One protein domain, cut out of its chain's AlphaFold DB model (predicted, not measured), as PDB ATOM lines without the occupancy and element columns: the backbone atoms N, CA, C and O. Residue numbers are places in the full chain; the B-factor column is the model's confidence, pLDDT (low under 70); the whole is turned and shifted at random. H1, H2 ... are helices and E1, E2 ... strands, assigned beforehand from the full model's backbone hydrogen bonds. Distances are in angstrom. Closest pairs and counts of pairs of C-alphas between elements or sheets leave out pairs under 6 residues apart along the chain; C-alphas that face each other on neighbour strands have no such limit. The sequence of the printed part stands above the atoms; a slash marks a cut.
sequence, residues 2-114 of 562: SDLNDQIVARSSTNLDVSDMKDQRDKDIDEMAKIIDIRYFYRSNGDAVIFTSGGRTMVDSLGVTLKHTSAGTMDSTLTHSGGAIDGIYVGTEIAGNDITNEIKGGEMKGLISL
ATOM      1  N   SER A   2      45.636   4.364 -39.398       92.31
ATOM      2  CA  SER A   2      46.184   2.980 -39.308       92.31
ATOM      3  C   SER A   2      45.618   2.049 -40.391       92.31
ATOM      4  O   SER A   2      46.372   1.466 -41.160       92.31
ATOM      5  N   ASP A   3      44.293   2.022 -40.555       92.25
ATOM      6  CA  ASP A   3      43.640   1.216 -41.597       92.25
ATOM      7  C   ASP A   3      44.026   1.642 -43.026       92.25
ATOM      8  O   ASP A   3      44.017   0.828 -43.949       92.25
ATOM      9  N   LEU A   4      44.356   2.927 -43.231       92.38
ATOM     10  CA  LEU A   4      44.850   3.429 -44.518       92.38
ATOM     11  C   LEU A   4      46.290   2.978 -44.756       92.38
ATOM     12  O   LEU A   4      46.612   2.607 -45.879       92.38
ATOM     13  N   ASN A   5      47.138   2.954 -43.724       92.12
ATOM     14  CA  ASN A   5      48.487   2.401 -43.827       92.12
ATOM     15  C   ASN A   5      48.438   0.929 -44.256       92.12
ATOM     16  O   ASN A   5      49.108   0.565 -45.223       92.12
ATOM     17  N   ASP A   6      47.583   0.117 -43.630       91.06
ATOM     18  CA  ASP A   6      47.413  -1.296 -43.993       91.06
ATOM     19  C   ASP A   6      46.955  -1.465 -45.448       91.06
ATOM     20  O   ASP A   6      47.511  -2.272 -46.201       91.06
ATOM     21  N   GLN A   7      45.979  -0.666 -45.889       90.38
ATOM     22  CA  GLN A   7      45.486  -0.697 -47.269       90.38
ATOM     23  C   GLN A   7      46.537  -0.233 -48.285       90.38
ATOM     24  O   GLN A   7      46.679  -0.860 -49.338       90.38
ATOM     25  N   ILE A   8      47.288   0.828 -47.978       89.88
ATOM     26  CA  ILE A   8      48.358   1.356 -48.835       89.88
ATOM     27  C   ILE A   8      49.469   0.316 -48.980       89.88
ATOM     28  O   ILE A   8      49.902   0.040 -50.100       89.88
ATOM     29  N   VAL A   9      49.910  -0.303 -47.882       90.06
ATOM     30  CA  VAL A   9      50.948  -1.346 -47.905       90.06
ATOM     31  C   VAL A   9      50.460  -2.575 -48.681       90.06
ATOM     32  O   VAL A   9      51.172  -3.072 -49.556       90.06
ATOM     33  N   ALA A  10      49.226  -3.030 -48.446       89.88
ATOM     34  CA  ALA A  10      48.662  -4.180 -49.151       89.88
ATOM     35  C   ALA A  10      48.534  -3.931 -50.665       89.88
ATOM     36  O   ALA A  10      48.989  -4.744 -51.469       89.88
ATOM     37  N   ARG A  11      47.968  -2.791 -51.079       89.69
ATOM     38  CA  ARG A  11      47.748  -2.467 -52.500       89.69
ATOM     39  C   ARG A  11      49.034  -2.136 -53.247       89.69
ATOM     40  O   ARG A  11      49.201  -2.596 -54.381       89.69
ATOM     41  N   SER A  12      49.963  -1.424 -52.608       85.50
ATOM     42  CA  SER A  12      51.277  -1.131 -53.193       85.50
ATOM     43  C   SER A  12      52.088  -2.404 -53.445       85.50
ATOM     44  O   SER A  12      52.756  -2.497 -54.470       85.50
ATOM     45  N   SER A  13      51.945  -3.432 -52.597       86.69
ATOM     46  CA  SER A  13      52.569  -4.745 -52.830       86.69
ATOM     47  C   SER A  13      52.046  -5.462 -54.087       86.69
ATOM     48  O   SER A  13      52.742  -6.296 -54.662       86.69
ATOM     49  N   THR A  14      50.842  -5.103 -54.548       89.75
ATOM     50  CA  THR A  14      50.188  -5.641 -55.753       89.75
ATOM     51  C   THR A  14      50.235  -4.696 -56.962       89.75
ATOM     52  O   THR A  14      49.560  -4.961 -57.955       89.75
ATOM     53  N   ASN A  15      51.014  -3.603 -56.906       84.06
ATOM     54  CA  ASN A  15      51.072  -2.551 -57.938       84.06
ATOM     55  C   ASN A  15      49.705  -1.921 -58.286       84.06
ATOM     56  O   ASN A  15      49.494  -1.457 -59.408       84.06
ATOM     57  N   LEU A  16      48.769  -1.901 -57.335       84.56
ATOM     58  CA  LEU A  16      47.525  -1.148 -57.472       84.56
ATOM     59  C   LEU A  16      47.759   0.321 -57.111       84.56
ATOM     60  O   LEU A  16      48.625   0.632 -56.291       84.56
ATOM     61  N   ASP A  17      46.965   1.207 -57.705       85.31
ATOM     62  CA  ASP A  17      47.014   2.631 -57.388       85.31
ATOM     63  C   ASP A  17      46.529   2.903 -55.952       85.31
ATOM     64  O   ASP A  17      45.580   2.284 -55.456       85.31
ATOM     65  N   VAL A  18      47.235   3.806 -55.277       86.50
ATOM     66  CA  VAL A  18      47.051   4.179 -53.867       86.50
ATOM     67  C   VAL A  18      47.120   5.695 -53.658       86.50
ATOM     68  O   VAL A  18      47.182   6.123 -52.507       86.50
ATOM     69  N   SER A  19      47.152   6.499 -54.728       85.31
ATOM     70  CA  SER A  19      47.175   7.971 -54.673       85.31
ATOM     71  C   SER A  19      46.077   8.521 -53.759       85.31
ATOM     72  O   SER A  19      46.393   9.078 -52.711       85.31
ATOM     73  N   ASP A  20      44.815   8.205 -54.054       86.62
ATOM     74  CA  ASP A  20      43.652   8.675 -53.293       86.62
ATOM     75  C   ASP A  20      43.736   8.301 -51.801       86.62
ATOM     76  O   ASP A  20      43.315   9.047 -50.918       86.62
ATOM     77  N   MET A  21      44.295   7.124 -51.495       88.62
ATOM     78  CA  MET A  21      44.459   6.652 -50.115       88.62
ATOM     79  C   MET A  21      45.561   7.404 -49.376       88.62
ATOM     80  O   MET A  21      45.425   7.663 -48.180       88.62
ATOM     81  N   LYS A  22      46.653   7.742 -50.071       87.31
ATOM     82  CA  LYS A  22      47.713   8.590 -49.520       87.31
ATOM     83  C   LYS A  22      47.181   9.993 -49.264       87.31
ATOM     84  O   LYS A  22      47.420  10.508 -48.180       87.31
ATOM     85  N   ASP A  23      46.388  10.546 -50.176       86.19
ATOM     86  CA  ASP A  23      45.784  11.868 -50.006       86.19
ATOM     87  C   ASP A  23      44.803  11.892 -48.833       86.19
ATOM     88  O   ASP A  23      44.860  12.782 -47.984       86.19
ATOM     89  N   GLN A  24      43.950  10.869 -48.714       90.56
ATOM     90  CA  GLN A  24      43.049  10.745 -47.570       90.56
ATOM     91  C   GLN A  24      43.818  10.574 -46.253       90.56
ATOM     92  O   GLN A  24      43.443  11.166 -45.244       90.56
ATOM     93  N   ARG A  25      44.906   9.795 -46.241       92.69
ATOM     94  CA  ARG A  25      45.746   9.631 -45.047       92.69
ATOM     95  C   ARG A  25      46.415  10.945 -44.663       92.69
ATOM     96  O   ARG A  25      46.451  11.277 -43.486       92.69
ATOM     97  N   ASP A  26      46.951  11.665 -45.634       89.12
ATOM     98  CA  ASP A  26      47.631  12.929 -45.401       89.12
ATOM     99  C   ASP A  26      46.629  13.982 -44.882       89.12
ATOM    100  O   ASP A  26      46.928  14.679 -43.918       89.12
ATOM    101  N   LYS A  27      45.393  13.990 -45.400       89.88
ATOM    102  CA  LYS A  27      44.282  14.781 -44.849       89.88
ATOM    103  C   LYS A  27      43.934  14.392 -43.406       89.88
ATOM    104  O   LYS A  27      43.734  15.272 -42.573       89.88
ATOM    105  N   ASP A  28      43.868  13.097 -43.090       93.44
ATOM    106  CA  ASP A  28      43.635  12.630 -41.715       93.44
ATOM    107  C   ASP A  28      44.768  13.075 -40.767       93.44
ATOM    108  O   ASP A  28      44.512  13.415 -39.611       93.44
ATOM    109  N   ILE A  29      46.022  13.064 -41.239       92.62
ATOM    110  CA  ILE A  29      47.190  13.546 -40.486       92.62
ATOM    111  C   ILE A  29      47.059  15.050 -40.216       92.62
ATOM    112  O   ILE A  29      47.300  15.482 -39.087       92.62
ATOM    113  N   ASP A  30      46.637  15.835 -41.210       89.94
ATOM    114  CA  ASP A  30      46.423  17.278 -41.063       89.94
ATOM    115  C   ASP A  30      45.300  17.588 -40.055       89.94
ATOM    116  O   ASP A  30      45.457  18.468 -39.207       89.94
ATOM    117  N   GLU A  31      44.189  16.841 -40.075       92.38
ATOM    118  CA  GLU A  31      43.130  16.972 -39.061       92.38
ATOM    119  C   GLU A  31      43.622  16.576 -37.661       92.38
ATOM    120  O   GLU A  31      43.347  17.271 -36.682       92.38
ATOM    121  N   MET A  32      44.412  15.503 -37.548       92.81
ATOM    122  CA  MET A  32      45.005  15.095 -36.271       92.81
ATOM    123  C   MET A  32      45.938  16.178 -35.705       92.81
ATOM    124  O   MET A  32      45.897  16.449 -34.503       92.81
ATOM    125  N   ALA A  33      46.727  16.834 -36.560       92.06
ATOM    126  CA  ALA A  33      47.644  17.906 -36.173       92.06
ATOM    127  C   ALA A  33      46.934  19.172 -35.648       92.06
ATOM    128  O   ALA A  33      47.537  19.939 -34.894       92.06
ATOM    129  N   LYS A  34      45.657  19.396 -36.004       91.62
ATOM    130  CA  LYS A  34      44.839  20.476 -35.415       91.62
ATOM    131  C   LYS A  34      44.455  20.177 -33.965       91.62
ATOM    132  O   LYS A  34      44.363  21.097 -33.154       91.62
ATOM    133  N   ILE A  35      44.243  18.903 -33.635       93.25
ATOM    134  CA  ILE A  35      43.764  18.467 -32.317       93.25
ATOM    135  C   ILE A  35      44.923  18.362 -31.322       93.25
ATOM    136  O   ILE A  35      44.828  18.889 -30.213       93.25
ATOM    137  N   ILE A  36      46.011  17.695 -31.713       93.81
ATOM    138  CA  ILE A  36      47.163  17.399 -30.854       93.81
ATOM    139  C   ILE A  36      48.469  17.582 -31.626       93.81
ATOM    140  O   ILE A  36      48.547  17.341 -32.829       93.81
ATOM    141  N   ASP A  37      49.523  17.988 -30.927       92.88
ATOM    142  CA  ASP A  37      50.845  18.109 -31.523       92.88
ATOM    143  C   ASP A  37      51.461  16.737 -31.853       92.88
ATOM    144  O   ASP A  37      51.734  15.909 -30.975       92.88
ATOM    145  N   ILE A  38      51.707  16.512 -33.146       94.19
ATOM    146  CA  ILE A  38      52.244  15.257 -33.677       94.19
ATOM    147  C   ILE A  38      53.547  15.454 -34.450       94.19
ATOM    148  O   ILE A  38      53.837  16.513 -35.007       94.19
ATOM    149  N   ARG A  39      54.323  14.377 -34.532       93.38
ATOM    150  CA  ARG A  39      55.450  14.199 -35.448       93.38
ATOM    151  C   ARG A  39      55.235  12.905 -36.206       93.38
ATOM    152  O   ARG A  39      54.869  11.903 -35.600       93.38
ATOM    153  N   TYR A  40      55.502  12.904 -37.504       93.62
ATOM    154  CA  TYR A  40      55.347  11.703 -38.313       93.62
ATOM    155  C   TYR A  40      56.480  11.535 -39.321       93.62
ATOM    156  O   TYR A  40      57.172  12.494 -39.667       93.62
ATOM    157  N   PHE A  41      56.677  10.304 -39.782       93.06
ATOM    158  CA  PHE A  41      57.542   9.992 -40.916       93.06
ATOM    159  C   PHE A  41      56.999   8.793 -41.691       93.06
ATOM    160  O   PHE A  41      56.267   7.964 -41.149       93.06
ATOM    161  N   TYR A  42      57.395   8.682 -42.956       91.12
ATOM    162  CA  TYR A  42      57.063   7.537 -43.800       91.12
ATOM    163  C   TYR A  42      58.208   6.528 -43.828       91.12
ATOM    164  O   TYR A  42      59.377   6.898 -43.952       91.12
ATOM    165  N   ARG A  43      57.878   5.242 -43.732       89.81
ATOM    166  CA  ARG A  43      58.821   4.136 -43.944       89.81
ATOM    167  C   ARG A  43      58.957   3.808 -45.434       89.81
ATOM    168  O   ARG A  43      58.166   4.247 -46.265       89.81
ATOM    169  N   SER A  44      59.954   2.992 -45.781       84.00
ATOM    170  CA  SER A  44      60.234   2.578 -47.168       84.00
ATOM    171  C   SER A  44      59.092   1.803 -47.837       84.00
ATOM    172  O   SER A  44      58.991   1.809 -49.059       84.00
ATOM    173  N   ASN A  45      58.226   1.160 -47.053       81.12
ATOM    174  CA  ASN A  45      57.016   0.468 -47.507       81.12
ATOM    175  C   ASN A  45      55.797   1.401 -47.665       81.12
ATOM    176  O   ASN A  45      54.719   0.928 -48.008       81.12
ATOM    177  N   GLY A  46      55.945   2.708 -47.419       80.88
ATOM    178  CA  GLY A  46      54.876   3.699 -47.561       80.88
ATOM    179  C   GLY A  46      53.971   3.865 -46.337       80.88
ATOM    180  O   GLY A  46      53.089   4.722 -46.377       80.88
ATOM    181  N   ASP A  47      54.203   3.104 -45.268       86.31
ATOM    182  CA  ASP A  47      53.511   3.214 -43.981       86.31
ATOM    183  C   ASP A  47      53.906   4.503 -43.231       86.31
ATOM    184  O   ASP A  47      55.070   4.915 -43.265       86.31
ATOM    185  N   ALA A  48      52.937   5.149 -42.580       91.12
ATOM    186  CA  ALA A  48      53.106   6.390 -41.832       91.12
ATOM    187  C   ALA A  48      53.140   6.127 -40.325       91.12
ATOM    188  O   ALA A  48      52.142   5.709 -39.743       91.12
ATOM    189  N   VAL A  49      54.261   6.457 -39.687       94.06
ATOM    190  CA  VAL A  49      54.426   6.332 -38.237       94.06
ATOM    191  C   VAL A  49      54.188   7.682 -37.594       94.06
ATOM    192  O   VAL A  49      54.808   8.663 -38.005       94.06
ATOM    193  N   ILE A  50      53.325   7.735 -36.583       94.25
ATOM    194  CA  ILE A  50      52.919   8.970 -35.909       94.25
ATOM    195  C   ILE A  50      53.218   8.870 -34.421       94.25
ATOM    196  O   ILE A  50      52.823   7.919 -33.745       94.25
ATOM    197  N   PHE A  51      53.862   9.910 -33.907       93.25
ATOM    198  CA  PHE A  51      54.156  10.112 -32.499       93.25
ATOM    199  C   PHE A  51      53.539  11.422 -32.024       93.25
ATOM    200  O   PHE A  51      53.442  12.374 -32.796       93.25
ATOM    201  N   THR A  52      53.218  11.530 -30.739       92.12
ATOM    202  CA  THR A  52      53.073  12.848 -30.105       92.12
ATOM    203  C   THR A  52      54.427  13.568 -30.107       92.12
ATOM    204  O   THR A  52      55.490  12.934 -30.223       92.12
ATOM    205  N   SER A  53      54.464  14.890 -29.923       88.00
ATOM    206  CA  SER A  53      55.770  15.558 -29.761       88.00
ATOM    207  C   SER A  53      56.513  15.089 -28.507       88.00
ATOM    208  O   SER A  53      57.743  15.101 -28.503       88.00
ATOM    209  N   GLY A  54      55.791  14.588 -27.496       86.06
ATOM    210  CA  GLY A  54      56.343  13.888 -26.328       86.06
ATOM    211  C   GLY A  54      57.032  12.552 -26.650       86.06
ATOM    212  O   GLY A  54      57.794  12.044 -25.835       86.06
ATOM    213  N   GLY A  55      56.845  12.007 -27.858       88.50
ATOM    214  CA  GLY A  55      57.458  10.748 -28.304       88.50
ATOM    215  C   GLY A  55      56.597   9.509 -28.054       88.50
ATOM    216  O   GLY A  55      57.071   8.389 -28.231       88.50
ATOM    217  N   ARG A  56      55.328   9.688 -27.670       90.31
ATOM    218  CA  ARG A  56      54.377   8.588 -27.482       90.31
ATOM    219  C   ARG A  56      53.899   8.106 -28.839       90.31
ATOM    220  O   ARG A  56      53.521   8.918 -29.675       90.31
ATOM    221  N   THR A  57      53.934   6.797 -29.065       91.50
ATOM    222  CA  THR A  57      53.506   6.216 -30.343       91.50
ATOM    223  C   THR A  57      51.984   6.245 -30.430       91.50
ATOM    224  O   THR A  57      51.312   5.723 -29.545       91.50
ATOM    225  N   MET A  58      51.460   6.862 -31.486       90.44
ATOM    226  CA  MET A  58      50.024   6.975 -31.757       90.44
ATOM    227  C   MET A  58      49.598   6.036 -32.880       90.44
ATOM    228  O   MET A  58      48.561   5.384 -32.787       90.44
ATOM    229  N   VAL A  59      50.408   5.969 -33.936       91.81
ATOM    230  CA  VAL A  59      50.210   5.063 -35.065       91.81
ATOM    231  C   VAL A  59      51.556   4.442 -35.404       91.81
ATOM    232  O   VAL A  59      52.510   5.156 -35.710       91.81
ATOM    233  N   ASP A  60      51.625   3.121 -35.325       87.25
ATOM    234  CA  ASP A  60      52.713   2.316 -35.878       87.25
ATOM    235  C   ASP A  60      52.081   1.204 -36.731       87.25
ATOM    236  O   ASP A  60      51.422   1.515 -37.718       87.25
ATOM    237  N   SER A  61      52.170  -0.065 -36.316       79.50
ATOM    238  CA  SER A  61      51.423  -1.169 -36.933       79.50
ATOM    239  C   SER A  61      49.942  -1.181 -36.553       79.50
ATOM    240  O   SER A  61      49.132  -1.789 -37.243       79.50
ATOM    241  N   LEU A  62      49.597  -0.550 -35.432       85.94
ATOM    242  CA  LEU A  62      48.235  -0.384 -34.944       85.94
ATOM    243  C   LEU A  62      48.061   1.048 -34.439       85.94
ATOM    244  O   LEU A  62      49.002   1.665 -33.926       85.94
ATOM    245  N   GLY A  63      46.842   1.565 -34.563       86.81
ATOM    246  CA  GLY A  63      46.442   2.820 -33.938       86.81
ATOM    247  C   GLY A  63      46.191   2.643 -32.441       86.81
ATOM    248  O   GLY A  63      45.537   1.687 -32.022       86.81
ATOM    249  N   VAL A  64      46.679   3.584 -31.636       90.88
ATOM    250  CA  VAL A  64      46.402   3.655 -30.198       90.88
ATOM    251  C   VAL A  64      45.304   4.686 -29.935       90.88
ATOM    252  O   VAL A  64      45.317   5.787 -30.483       90.88
ATOM    253  N   THR A  65      44.343   4.336 -29.081       90.88
ATOM    254  CA  THR A  65      43.244   5.228 -28.686       90.88
ATOM    255  C   THR A  65      43.650   6.107 -27.504       90.88
ATOM    256  O   THR A  65      44.252   5.615 -26.546       90.88
ATOM    257  N   LEU A  66      43.279   7.389 -27.547       91.88
ATOM    258  CA  LEU A  66      43.334   8.265 -26.377       91.88
ATOM    259  C   LEU A  66      42.133   8.002 -25.471       91.88
ATOM    260  O   LEU A  66      41.003   7.913 -25.953       91.88
ATOM    261  N   LYS A  67      42.375   7.902 -24.168       92.81
ATOM    262  CA  LYS A  67      41.335   7.753 -23.152       92.81
ATOM    263  C   LYS A  67      41.345   8.935 -22.200       92.81
ATOM    264  O   LYS A  67      42.400   9.475 -21.886       92.81
ATOM    265  N   HIS A  68      40.159   9.323 -21.769       92.06
ATOM    266  CA  HIS A  68      39.932  10.311 -20.730       92.06
ATOM    267  C   HIS A  68      38.601   9.965 -20.076       92.06
ATOM    268  O   HIS A  68      37.591   9.845 -20.781       92.06
ATOM    269  N   THR A  69      38.587   9.813 -18.756       90.12
ATOM    270  CA  THR A  69      37.339   9.641 -18.023       90.12
ATOM    271  C   THR A  69      36.808  11.008 -17.607       90.12
ATOM    272  O   THR A  69      37.394  11.707 -16.785       90.12
ATOM    273  N   SER A  70      35.677  11.414 -18.186       87.75
ATOM    274  CA  SER A  70      35.042  12.681 -17.819       87.75
ATOM    275  C   SER A  70      34.628  12.681 -16.347       87.75
ATOM    276  O   SER A  70      34.047  11.710 -15.858       87.75
ATOM    277  N   ALA A  71      34.880  13.795 -15.658       85.88
ATOM    278  CA  ALA A  71      34.386  13.997 -14.302       85.88
ATOM    279  C   ALA A  71      32.847  13.952 -14.289       85.88
ATOM    280  O   ALA A  71      32.195  14.558 -15.141       85.88
ATOM    281  N   GLY A  72      32.262  13.233 -13.324       82.00
ATOM    282  CA  GLY A  72      30.803  13.078 -13.222       82.00
ATOM    283  C   GLY A  72      30.065  14.392 -12.936       82.00
ATOM    284  O   GLY A  72      28.928  14.571 -13.364       82.00
ATOM    285  N   THR A  73      30.732  15.324 -12.256       82.81
ATOM    286  CA  THR A  73      30.281  16.694 -11.999       82.81
ATOM    287  C   THR A  73      31.474  17.634 -12.087       82.81
ATOM    288  O   THR A  73      32.571  17.266 -11.675       82.81
ATOM    289  N   MET A  74      31.256  18.846 -12.592       83.94
ATOM    290  CA  MET A  74      32.253  19.916 -12.581       83.94
ATOM    291  C   MET A  74      31.835  20.961 -11.552       83.94
ATOM    292  O   MET A  74      30.737  21.504 -11.653       83.94
ATOM    293  N   ASP A  75      32.705  21.230 -10.584       83.00
ATOM    294  CA  ASP A  75      32.546  22.302  -9.604       83.00
ATOM    295  C   ASP A  75      33.787  23.207  -9.645       83.00
ATOM    296  O   ASP A  75      34.886  22.786 -10.002       83.00
ATOM    297  N   SER A  76      33.581  24.456  -9.266       78.56
ATOM    298  CA  SER A  76      34.533  25.551  -9.040       78.56
ATOM    299  C   SER A  76      35.763  25.221  -8.170       78.56
ATOM    300  O   SER A  76      36.758  25.947  -8.171       78.56
ATOM    301  N   THR A  77      35.710  24.138  -7.395       81.69
ATOM    302  CA  THR A  77      36.798  23.676  -6.521       81.69
ATOM    303  C   THR A  77      37.615  22.554  -7.152       81.69
ATOM    304  O   THR A  77      38.714  22.266  -6.674       81.69
ATOM    305  N   LEU A  78      37.112  21.930  -8.224       82.12
ATOM    306  CA  LEU A  78      37.759  20.796  -8.869       82.12
ATOM    307  C   LEU A  78      38.890  21.273  -9.773       82.12
ATOM    308  O   LEU A  78      38.725  22.149 -10.620       82.12
ATOM    309  N   THR A  79      40.048  20.640  -9.629       80.81
ATOM    310  CA  THR A  79      41.217  20.903 -10.467       80.81
ATOM    311  C   THR A  79      41.840  19.589 -10.916       80.81
ATOM    312  O   THR A  79      41.720  18.561 -10.244       80.81
ATOM    313  N   HIS A  80      42.538  19.617 -12.053       82.62
ATOM    314  CA  HIS A  80      43.340  18.473 -12.485       82.62
ATOM    315  C   HIS A  80      44.490  18.191 -11.508       82.62
ATOM    316  O   HIS A  80      44.747  17.036 -11.182       82.62
ATOM    317  N   SER A  81      45.129  19.231 -10.956       70.75
ATOM    318  CA  SER A  81      46.181  19.057  -9.946       70.75
ATOM    319  C   SER A  81      45.668  18.446  -8.639       70.75
ATOM    320  O   SER A  81      46.432  17.779  -7.945       70.75
ATOM    321  N   GLY A  82      44.385  18.637  -8.321       67.69
ATOM    322  CA  GLY A  82      43.705  17.989  -7.203       67.69
ATOM    323  C   GLY A  82      43.229  16.561  -7.480       67.69
ATOM    324  O   GLY A  82      42.595  15.968  -6.618       67.69
ATOM    325  N   GLY A  83      43.491  16.006  -8.669       74.81
ATOM    326  CA  GLY A  83      43.125  14.631  -9.031       74.81
ATOM    327  C   GLY A  83      41.633  14.401  -9.292       74.81
ATOM    328  O   GLY A  83      41.241  13.289  -9.632       74.81
ATOM    329  N   ALA A  84      40.799  15.437  -9.173       76.38
ATOM    330  CA  ALA A  84      39.362  15.350  -9.432       76.38
ATOM    331  C   ALA A  84      39.018  15.325 -10.927       76.38
ATOM    332  O   ALA A  84      37.949  14.855 -11.317       76.38
ATOM    333  N   ILE A  85      39.915  15.850 -11.765       86.44
ATOM    334  CA  ILE A  85      39.790  15.800 -13.219       86.44
ATOM    335  C   ILE A  85      40.832  14.829 -13.748       86.44
ATOM    336  O   ILE A  85      42.034  15.055 -13.581       86.44
ATOM    337  N   ASP A  86      40.359  13.785 -14.416       88.31
ATOM    338  CA  ASP A  86      41.211  12.736 -14.953       88.31
ATOM    339  C   ASP A  86      42.161  13.252 -16.047       88.31
ATOM    340  O   ASP A  86      41.903  14.261 -16.722       88.31
ATOM    341  N   GLY A  87      43.274  12.544 -16.212       90.44
ATOM    342  CA  GLY A  87      44.259  12.821 -17.248       90.44
ATOM    343  C   GLY A  87      43.784  12.433 -18.650       90.44
ATOM    344  O   GLY A  87      42.659  11.985 -18.878       90.44
ATOM    345  N   ILE A  88      44.673  12.622 -19.618       92.94
ATOM    346  CA  ILE A  88      44.539  12.143 -20.989       92.94
ATOM    347  C   ILE A  88      45.586  11.055 -21.180       92.94
ATOM    348  O   ILE A  88      46.785  11.323 -21.107       92.94
ATOM    349  N   TYR A  89      45.142   9.831 -21.443       93.75
ATOM    350  CA  TYR A  89      45.993   8.648 -21.497       93.75
ATOM    351  C   TYR A  89      46.129   8.105 -22.909       93.75
ATOM    352  O   TYR A  89      45.157   8.016 -23.658       93.75
ATOM    353  N   VAL A  90      47.329   7.646 -23.251       91.75
ATOM    354  CA  VAL A  90      47.569   6.859 -24.467       91.75
ATOM    355  C   VAL A  90      47.366   5.377 -24.145       91.75
ATOM    356  O   VAL A  90      48.176   4.762 -23.454       91.75
ATOM    357  N   GLY A  91      46.288   4.772 -24.649       88.88
ATOM    358  CA  GLY A  91      46.001   3.352 -24.448       88.88
ATOM    359  C   GLY A  91      45.358   3.048 -23.092       88.88
ATOM    360  O   GLY A  91      44.199   3.382 -22.863       88.88
ATOM    361  N   THR A  92      46.051   2.319 -22.214       88.62
ATOM    362  CA  THR A  92      45.535   1.979 -20.873       88.62
ATOM    363  C   THR A  92      45.703   3.145 -19.902       88.62
ATOM    364  O   THR A  92      46.757   3.781 -19.906       88.62
ATOM    365  N   GLU A  93      44.711   3.370 -19.039       89.75
ATOM    366  CA  GLU A  93      44.681   4.429 -18.016       89.75
ATOM    367  C   GLU A  93      45.596   4.066 -16.838       89.75
ATOM    368  O   GLU A  93      45.174   3.552 -15.806       89.75
ATOM    369  N   ILE A  94      46.896   4.258 -17.041       88.88
ATOM    370  CA  ILE A  94      47.930   4.100 -16.016       88.88
ATOM    371  C   ILE A  94      48.781   5.365 -15.987       88.88
ATOM    372  O   ILE A  94      48.998   5.979 -17.028       88.88
ATOM    373  N   ALA A  95      49.330   5.723 -14.823       85.44
ATOM    374  CA  ALA A  95      50.127   6.945 -14.654       85.44
ATOM    375  C   ALA A  95      51.274   7.078 -15.677       85.44
ATOM    376  O   ALA A  95      51.568   8.168 -16.153       85.44
ATOM    377  N   GLY A  96      51.891   5.959 -16.078       87.19
ATOM    378  CA  GLY A  96      52.950   5.952 -17.093       87.19
ATOM    379  C   GLY A  96      52.496   6.349 -18.503       87.19
ATOM    380  O   GLY A  96      53.348   6.675 -19.326       87.19
ATOM    381  N   ASN A  97      51.191   6.334 -18.781       90.69
ATOM    382  CA  ASN A  97      50.585   6.661 -20.072       90.69
ATOM    383  C   ASN A  97      49.870   8.020 -20.085       90.69
ATOM    384  O   ASN A  97      49.291   8.363 -21.115       90.69
ATOM    385  N   ASP A  98      49.889   8.765 -18.980       92.50
ATOM    386  CA  ASP A  98      49.320  10.111 -18.913       92.50
ATOM    387  C   ASP A  98      50.178  11.085 -19.730       92.50
ATOM    388  O   ASP A  98      51.375  11.244 -19.478       92.50
ATOM    389  N   ILE A  99      49.564  11.726 -20.721       92.69
ATOM    390  CA  ILE A  99      50.203  12.696 -21.611       92.69
ATOM    391  C   ILE A  99      49.698  14.123 -21.395       92.69
ATOM    392  O   ILE A  99      50.105  15.021 -22.131       92.69
ATOM    393  N   THR A 100      48.849  14.370 -20.393       91.31
ATOM    394  CA  THR A 100      48.200  15.677 -20.159       91.31
ATOM    395  C   THR A 100      49.213  16.822 -20.114       91.31
ATOM    396  O   THR A 100      49.033  17.856 -20.756       91.31
ATOM    397  N   ASN A 101      50.331  16.606 -19.415       88.81
ATOM    398  CA  ASN A 101      51.411  17.585 -19.272       88.81
ATOM    399  C   ASN A 101      52.462  17.524 -20.401       88.81
ATOM    400  O   ASN A 101      53.322  18.402 -20.486       88.81
ATOM    401  N   GLU A 102      52.412  16.507 -21.268       92.38
ATOM    402  CA  GLU A 102      53.306  16.355 -22.426       92.38
ATOM    403  C   GLU A 102      52.790  17.106 -23.663       92.38
ATOM    404  O   GLU A 102      53.595  17.489 -24.516       92.38
ATOM    405  N   ILE A 103      51.473  17.326 -23.750       92.62
ATOM    406  CA  ILE A 103      50.801  18.021 -24.853       92.62
ATOM    407  C   ILE A 103      51.193  19.504 -24.859       92.62
ATOM    408  O   ILE A 103      51.089  20.211 -23.849       92.62
ATOM    409  N   LYS A 104      51.646  19.995 -26.016       91.06
ATOM    410  CA  LYS A 104      52.191  21.356 -26.186       91.06
ATOM    411  C   LYS A 104      51.471  22.184 -27.240       91.06
ATOM    412  O   LYS A 104      51.652  23.398 -27.254       91.06
ATOM    413  N   GLY A 105      50.667  21.562 -28.097       90.38
ATOM    414  CA  GLY A 105      49.964  22.251 -29.175       90.38
ATOM    415  C   GLY A 105      48.617  21.626 -29.511       90.38
ATOM    416  O   GLY A 105      48.176  20.671 -28.872       90.38
ATOM    417  N   GLY A 106      47.965  22.205 -30.517       91.06
ATOM    418  CA  GLY A 106      46.622  21.824 -30.942       91.06
ATOM    419  C   GLY A 106      45.513  22.335 -30.018       91.06
ATOM    420  O   GLY A 106      45.756  22.948 -28.971       91.06
ATOM    421  N   GLU A 107      44.276  22.073 -30.424       92.56
ATOM    422  CA  GLU A 107      43.066  22.406 -29.669       92.56
ATOM    423  C   GLU A 107      43.091  21.806 -28.256       92.56
ATOM    424  O   GLU A 107      42.719  22.472 -27.288       92.56
ATOM    425  N   MET A 108      43.632  20.593 -28.109       93.06
ATOM    426  CA  MET A 108      43.733  19.903 -26.825       93.06
ATOM    427  C   MET A 108      44.564  20.697 -25.810       93.06
ATOM    428  O   MET A 108      44.142  20.854 -24.663       93.06
ATOM    429  N   LYS A 109      45.700  21.286 -26.221       92.56
ATOM    430  CA  LYS A 109      46.466  22.172 -25.331       92.56
ATOM    431  C   LYS A 109      45.677  23.424 -24.952       92.56
ATOM    432  O   LYS A 109      45.770  23.882 -23.809       92.56
ATOM    433  N   GLY A 110      44.927  23.988 -25.898       92.50
ATOM    434  CA  GLY A 110      44.058  25.138 -25.660       92.50
ATOM    435  C   GLY A 110      43.023  24.847 -24.574       92.50
ATOM    436  O   GLY A 110      42.949  25.579 -23.589       92.50
ATOM    437  N   LEU A 111      42.306  23.729 -24.700       92.75
ATOM    438  CA  LEU A 111      41.295  23.284 -23.738       92.75
ATOM    439  C   LEU A 111      41.891  23.001 -22.354       92.75
ATOM    440  O   LEU A 111      41.358  23.484 -21.357       92.75
ATOM    441  N   ILE A 112      43.035  22.309 -22.283       92.50
ATOM    442  CA  ILE A 112      43.756  22.082 -21.017       92.50
ATOM    443  C   ILE A 112      44.143  23.421 -20.375       92.50
ATOM    444  O   ILE A 112      43.940  23.625 -19.185       92.50
ATOM    445  N   SER A 113      44.652  24.379 -21.158       91.50
ATOM    446  CA  SER A 113      45.073  25.692 -20.638       91.50
ATOM    447  C   SER A 113      43.891  26.573 -20.207       91.50
ATOM    448  O   SER A 113      44.027  27.421 -19.317       91.50
ATOM    449  N   LEU A 114      42.726  26.404 -20.837       92.12
ATOM    450  CA  LEU A 114      41.485  27.033 -20.395       92.12
ATOM    451  C   LEU A 114      41.044  26.454 -19.050       92.12
ATOM    452  O   LEU A 114      40.873  27.217 -18.102       92.12
TER     453      LEU A 114
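What this domain is: This is residues 2 to 114 of the 562 residues of the protein "Flagellar hook-associated protein 1" of Alphaproteobacteria bacterium (UniProt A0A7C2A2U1). A long rod is built at one end from a helical hairpin, H1 and H2, and a small three-stranded sheet, with H2 covering E1 and E2 and H1 beside the strands. H3 continues nearly in line from the end of H2, while a long stretch without named elements, residues 60 to 105, makes the other end of the rod. The printed part has 113 residues in the order H1 H2 E1 E2 E3 H3, of mixed class, with under half of them in named elements. The antiparallel sheet runs E1 E2 E3; the whole is loose, with a radius of gyration of the C-alphas of 17.0 A and spans of 59 by 23 by 23 A.

Where its parts are: H1, residues 2 to 13, begins with C-alpha 2 at (46.184, 2.980, -39.308) and is 16.8 A long. H2, residues 19 to 35, is 24.9 A long. E1 is residues 38 to 42, E2 48 to 52 and E3 57 to 59. H3, residues 106 to 114, ends with C-alpha 114 at (41.485, 27.033, -20.395).

How they stand to each other: E1, E2 and E3 form a meander, each strand the antiparallel neighbour of the one before; N 39 and O 51 are 2.8 A apart, as are N 50 and O 59. H2 is on one face of the sheet, two layers, at a height of 10.3 A, and runs along the strands. H1 is at the sheet's level and touches H2 with residues 4 to 8 alone, closest at the C-alphas of Leu 4 and Arg 25, 6.3 A, opposite ways at a shallow tilt of 23 degrees. H2 and H3 touch only at their ends, closest at the C-alphas of Ile 35 and Gly 106, 4.6 A. Every O i to N i+4 pair is within hydrogen-bond range in H1 and H3, and 12 of 13 in H2.

The domain as a whole: The C-alphas farthest apart, of Asn 15 and Thr 77, are 59.5 A apart. The printed part has no cut; the link from E3 to H3 is long, and within it residues 66 to 67 pair antiparallel with 89 to 90. Mean pLDDT of the printed part is 88.7, with residue 82 under 70.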